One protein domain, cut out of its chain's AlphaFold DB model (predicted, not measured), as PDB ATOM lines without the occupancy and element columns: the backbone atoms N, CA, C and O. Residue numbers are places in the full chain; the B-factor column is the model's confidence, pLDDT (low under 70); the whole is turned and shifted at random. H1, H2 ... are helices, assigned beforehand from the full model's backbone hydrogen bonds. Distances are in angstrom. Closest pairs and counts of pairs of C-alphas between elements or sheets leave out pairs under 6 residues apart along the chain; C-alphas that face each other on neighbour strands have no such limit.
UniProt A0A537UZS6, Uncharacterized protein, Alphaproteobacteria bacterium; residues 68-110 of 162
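This is residues 68 to 110 of the 162 residues of an uncharacterized protein of Alphaproteobacteria bacterium (UniProt A0A537UZS6). Three helices follow one another in an open chain with no common core: H1 turns a corner, about perpendicular, into H2, and H2 and H3 make a V that closes at the link between them. H1 and the last part of H3, residues 102 to 108, stick out as free arms at the two ends. The printed part has 43 residues with three named helices, H1, H2 and H3 in that order, and no named strand; its class is all helix. It is loose, with a radius of gyration of the C-alphas of 11.8 A and spans of 29 by 27 by 17 A.

Find C-alpha 68 at (315.383, 232.596, 142.905); from there H1 runs through residues 68 to 77, 14.5 A from first to last C-alpha. After Lys 78 look for C-alpha 79 at (318.771, 246.928, 149.500), where H2 begins; it holds residues 79 to 91 and is 18.4 A long. H3, residues 95 to 108, is 20.3 A long and ends at C-alpha 108, (334.737, 249.421, 145.962).

Start at H1, which is close to H2 but not clearly touching it: their closest C-alphas, those of Ile 75 and Leu 82, are 8.0 A apart. Their lines are about perpendicular, at 84 degrees. Go on to Ala 90 and Met 97, whose C-alphas, 4.9 A apart, are the closest of H2 and H3. These two helices touch with residues 86 to 91 of H2 and 96 to 101 of H3 alone. They run opposite ways at a steep tilt of 58 degrees. H1 and H3 are apart. Every O i to N i+4 pair is within hydrogen-bond range in H1 and H2; in H3 it is 8 of 10.

The two C-alphas farthest apart, those of Ala 69 and Gly 93, are 31.2 A from each other. The printed part has no cut, and both links are tight. Residues 68 to 82 and 102 to 110 stand free. The mean pLDDT of the printed part is 82.4; look at residues 105 to 110 for the values under 70.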
ATOM      1  N   ALA A  68     314.233 231.716 143.081       81.19
ATOM      2  CA  ALA A  68     315.383 232.596 142.905       81.19
ATOM      3  C   ALA A  68     314.992 233.987 142.371       81.19
ATOM      4  O   ALA A  68     315.410 234.988 142.942       81.19
ATOM      5  N   ALA A  69     314.130 234.061 141.348       82.44
ATOM      6  CA  ALA A  69     313.702 235.335 140.764       82.44
ATOM      7  C   ALA A  69     312.862 236.168 141.747       82.44
ATOM      8  O   ALA A  69     313.005 237.386 141.828       82.44
ATOM      9  N   VAL A  70     312.014 235.507 142.544       84.12
ATOM     10  CA  VAL A  70     311.245 236.179 143.604       84.12
ATOM     11  C   VAL A  70     312.181 236.718 144.687       84.12
ATOM     12  O   VAL A  70     312.021 237.855 145.125       84.12
ATOM     13  N   ALA A  71     313.173 235.926 145.102       80.31
ATOM     14  CA  ALA A  71     314.147 236.342 146.105       80.31
ATOM     15  C   ALA A  71     314.970 237.548 145.633       80.31
ATOM     16  O   ALA A  71     315.092 238.527 146.367       80.31
ATOM     17  N   GLU A  72     315.472 237.512 144.399       81.25
ATOM     18  CA  GLU A  72     316.236 238.606 143.800       81.25
ATOM     19  C   GLU A  72     315.426 239.905 143.766       81.25
ATOM     20  O   GLU A  72     315.886 240.946 144.237       81.25
ATOM     21  N   TYR A  73     314.172 239.833 143.320       85.00
ATOM     22  CA  TYR A  73     313.266 240.977 143.294       85.00
ATOM     23  C   TYR A  73     312.997 241.567 144.690       85.00
ATOM     24  O   TYR A  73     313.006 242.789 144.874       85.00
ATOM     25  N   VAL A  74     312.778 240.715 145.697       83.31
ATOM     26  CA  VAL A  74     312.551 241.155 147.084       83.31
ATOM     27  C   VAL A  74     313.805 241.809 147.668       83.31
ATOM     28  O   VAL A  74     313.695 242.828 148.355       83.31
ATOM     29  N   ILE A  75     314.986 241.256 147.383       85.19
ATOM     30  CA  ILE A  75     316.272 241.795 147.841       85.19
ATOM     31  C   ILE A  75     316.546 243.147 147.181       85.19
ATOM     32  O   ILE A  75     316.854 244.105 147.888       85.19
ATOM     33  N   ALA A  76     316.359 243.257 145.864       78.56
ATOM     34  CA  ALA A  76     316.594 244.487 145.110       78.56
ATOM     35  C   ALA A  76     315.793 245.672 145.680       78.56
ATOM     36  O   ALA A  76     316.338 246.756 145.896       78.56
ATOM     37  N   ARG A  77     314.519 245.441 146.026       85.38
ATOM     38  CA  ARG A  77     313.630 246.457 146.619       85.38
ATOM     39  C   ARG A  77     313.967 246.830 148.063       85.38
ATOM     40  O   ARG A  77     313.516 247.869 148.539       85.38
ATOM     41  N   LYS A  78     314.724 245.996 148.779       87.88
ATOM     42  CA  LYS A  78     315.058 246.177 150.202       87.88
ATOM     43  C   LYS A  78     316.555 246.360 150.451       87.88
ATOM     44  O   LYS A  78     317.009 246.214 151.582       87.88
ATOM     45  N   THR A  79     317.315 246.731 149.428       82.69
ATOM     46  CA  THR A  79     318.771 246.928 149.500       82.69
ATOM     47  C   THR A  79     319.191 247.860 150.641       82.69
ATOM     48  O   THR A  79     320.008 247.471 151.474       82.69
ATOM     49  N   ILE A  80     318.588 249.047 150.752       85.19
ATOM     50  CA  ILE A  80     318.901 250.028 151.809       85.19
ATOM     51  C   ILE A  80     318.605 249.495 153.228       85.19
ATOM     52  O   ILE A  80     319.517 249.490 154.065       85.19
ATOM     53  N   PRO A  81     317.379 249.036 153.557       89.81
ATOM     54  CA  PRO A  81     317.093 248.525 154.899       89.81
ATOM     55  C   PRO A  81     317.910 247.271 155.243       89.81
ATOM     56  O   PRO A  81     318.328 247.119 156.393       89.81
ATOM     57  N   LEU A  82     318.203 246.410 154.262       87.31
ATOM     58  CA  LEU A  82     319.058 245.240 154.457       87.31
ATOM     59  C   LEU A  82     320.494 245.656 154.805       87.31
ATOM     60  O   LEU A  82     321.051 245.153 155.779       87.31
ATOM     61  N   ALA A  83     321.059 246.631 154.088       85.00
ATOM     62  CA  ALA A  83     322.391 247.163 154.370       85.00
ATOM     63  C   ALA A  83     322.486 247.776 155.779       85.00
ATOM     64  O   ALA A  83     323.461 247.531 156.496       85.00
ATOM     65  N   LYS A  84     321.453 248.512 156.223       88.88
ATOM     66  CA  LYS A  84     321.386 249.049 157.594       88.88
ATOM     67  C   LYS A  84     321.415 247.925 158.631       88.88
ATOM     68  O   LYS A  84     322.214 247.976 159.565       88.88
ATOM     69  N   LYS A  85     320.597 246.884 158.446       90.06
ATOM     70  CA  LYS A  85     320.543 245.761 159.389       90.06
ATOM     71  C   LYS A  85     321.848 244.974 159.430       90.06
ATOM     72  O   LYS A  85     322.330 244.617 160.501       90.06
ATOM     73  N   MET A  86     322.445 244.759 158.267       87.12
ATOM     74  CA  MET A  86     323.734 244.098 158.116       87.12
ATOM     75  C   MET A  86     324.850 244.852 158.846       87.12
ATOM     76  O   MET A  86     325.680 244.236 159.509       87.12
ATOM     77  N   ARG A  87     324.853 246.192 158.774       89.25
ATOM     78  CA  ARG A  87     325.773 247.047 159.540       89.25
ATOM     79  C   ARG A  87     325.575 246.885 161.045       89.25
ATOM     80  O   ARG A  87     326.553 246.733 161.766       89.25
ATOM     81  N   GLU A  88     324.331 246.912 161.524       92.81
ATOM     82  CA  GLU A  88     324.032 246.719 162.950       92.81
ATOM     83  C   GLU A  88     324.544 245.368 163.465       92.81
ATOM     84  O   GLU A  88     325.153 245.312 164.529       92.81
ATOM     85  N   LEU A  89     324.317 244.285 162.716       91.81
ATOM     86  CA  LEU A  89     324.785 242.947 163.087       91.81
ATOM     87  C   LEU A  89     326.316 242.850 163.079       91.81
ATOM     88  O   LEU A  89     326.897 242.293 164.008       91.81
ATOM     89  N   ALA A  90     326.971 243.455 162.087       90.94
ATOM     90  CA  ALA A  90     328.427 243.529 162.040       90.94
ATOM     91  C   ALA A  90     329.004 244.273 163.260       90.94
ATOM     92  O   ALA A  90     329.949 243.792 163.881       90.94
ATOM     93  N   LEU A  91     328.401 245.403 163.653       91.00
ATOM     94  CA  LEU A  91     328.811 246.166 164.841       91.00
ATOM     95  C   LEU A  91     328.567 245.409 166.155       91.00
ATOM     96  O   LEU A  91     329.308 245.602 167.112       91.00
ATOM     97  N   LYS A  92     327.568 244.522 166.195       93.62
ATOM     98  CA  LYS A  92     327.316 243.620 167.331       93.62
ATOM     99  C   LYS A  92     328.303 242.448 167.418       93.62
ATOM    100  O   LYS A  92     328.214 241.666 168.358       93.62
ATOM    101  N   GLY A  93     329.236 242.325 166.472       91.69
ATOM    102  CA  GLY A  93     330.280 241.301 166.487       91.69
ATOM    103  C   GLY A  93     329.955 240.039 165.687       91.69
ATOM    104  O   GLY A  93     330.662 239.041 165.824       91.69
ATOM    105  N   ASP A  94     328.928 240.059 164.831       94.50
ATOM    106  CA  ASP A  94     328.685 238.953 163.902       94.50
ATOM    107  C   ASP A  94     329.826 238.862 162.872       94.50
ATOM    108  O   ASP A  94     329.983 239.705 161.979       94.50
ATOM    109  N   ARG A  95     330.628 237.797 162.989       90.62
ATOM    110  CA  ARG A  95     331.785 237.533 162.123       90.62
ATOM    111  C   ARG A  95     331.396 237.347 160.655       90.62
ATOM    112  O   ARG A  95     332.180 237.718 159.782       90.62
ATOM    113  N   GLN A  96     330.219 236.788 160.360       91.81
ATOM    114  CA  GLN A  96     329.776 236.583 158.979       91.81
ATOM    115  C   GLN A  96     329.445 237.918 158.311       91.81
ATOM    116  O   GLN A  96     329.886 238.173 157.189       91.81
ATOM    117  N   MET A  97     328.749 238.800 159.029       91.38
ATOM    118  CA  MET A  97     328.410 240.133 158.527       91.38
ATOM    119  C   MET A  97     329.655 241.011 158.368       91.38
ATOM    120  O   MET A  97     329.777 241.709 157.364       91.38
ATOM    121  N   LEU A  98     330.617 240.934 159.295       86.38
ATOM    122  CA  LEU A  98     331.907 241.631 159.180       86.38
ATOM    123  C   LEU A  98     332.710 241.173 157.957       86.38
ATOM    124  O   LEU A  98     333.226 242.007 157.213       86.38
ATOM    125  N   LYS A  99     332.783 239.856 157.715       87.00
ATOM    126  CA  LYS A  99     333.443 239.302 156.525       87.00
ATOM    127  C   LYS A  99     332.792 239.821 155.246       87.00
ATOM    128  O   LYS A  99     333.504 240.237 154.336       87.00
ATOM    129  N   LEU A 100     331.461 239.829 155.191       85.12
ATOM    130  CA  LEU A 100     330.720 240.311 154.030       85.12
ATOM    131  C   LEU A 100     330.935 241.820 153.808       85.12
ATOM    132  O   LEU A 100     331.247 242.242 152.697       85.12
ATOM    133  N   TRP A 101     330.894 242.635 154.866       81.62
ATOM    134  CA  TRP A 101     331.227 244.063 154.792       81.62
ATOM    135  C   TRP A 101     332.653 244.311 154.293       81.62
ATOM    136  O   TRP A 101     332.854 245.142 153.408       81.62
ATOM    137  N   PHE A 102     333.641 243.570 154.798       79.12
ATOM    138  CA  PHE A 102     335.024 243.679 154.329       79.12
ATOM    139  C   PHE A 102     335.150 243.305 152.846       79.12
ATOM    140  O   PHE A 102     335.809 244.010 152.081       79.12
ATOM    141  N   GLN A 103     334.457 242.247 152.419       79.50
ATOM    142  CA  GLN A 103     334.404 241.817 151.024       79.50
ATOM    143  C   GLN A 103     333.712 242.809 150.093       79.50
ATOM    144  O   GLN A 103     333.974 242.724 148.906       79.50
ATOM    145  N   HIS A 104     332.870 243.730 150.569       73.00
ATOM    146  CA  HIS A 104     332.187 244.711 149.711       73.00
ATOM    147  C   HIS A 104     332.791 246.121 149.785       73.00
ATOM    148  O   HIS A 104     332.903 246.794 148.760       73.00
ATOM    149  N   VAL A 105     333.261 246.560 150.955       68.00
ATOM    150  CA  VAL A 105     333.906 247.874 151.122       68.00
ATOM    151  C   VAL A 105     335.310 247.890 150.522       68.00
ATOM    152  O   VAL A 105     335.688 248.858 149.865       68.00
ATOM    153  N   ALA A 106     336.087 246.815 150.691       57.56
ATOM    154  CA  ALA A 106     337.449 246.752 150.161       57.56
ATOM    155  C   ALA A 106     337.528 246.759 148.614       57.56
ATOM    156  O   ALA A 106     338.402 247.453 148.085       57.56
ATOM    157  N   PRO A 107     336.665 246.056 147.847       57.66
ATOM    158  CA  PRO A 107     336.712 246.117 146.387       57.66
ATOM    159  C   PRO A 107     336.063 247.355 145.770       57.66
ATOM    160  O   PRO A 107     336.357 247.620 144.609       57.66
ATOM    161  N   SER A 108     335.269 248.152 146.498       56.84
ATOM    162  CA  SER A 108     334.737 249.421 145.962       56.84
ATOM    163  C   SER A 108     335.861 250.363 145.493       56.84
ATOM    164  O   SER A 108     335.704 251.071 144.502       56.84
ATOM    165  N   ARG A 109     337.056 250.273 146.098       55.25
ATOM    166  CA  ARG A 109     338.256 251.001 145.648       55.25
ATOM    167  C   ARG A 109     339.046 250.349 144.510       55.25
ATOM    168  O   ARG A 109     339.962 250.972 143.993       55.25
ATOM    169  N   ARG A 110     338.736 249.117 144.095       55.94
ATOM    170  CA  ARG A 110     339.501 248.413 143.043       55.94
ATOM    171  C   ARG A 110     339.066 248.761 141.617       55.94
ATOM    172  O   ARG A 110     339.616 248.189 140.679       55.94
TER     173      ARG A 110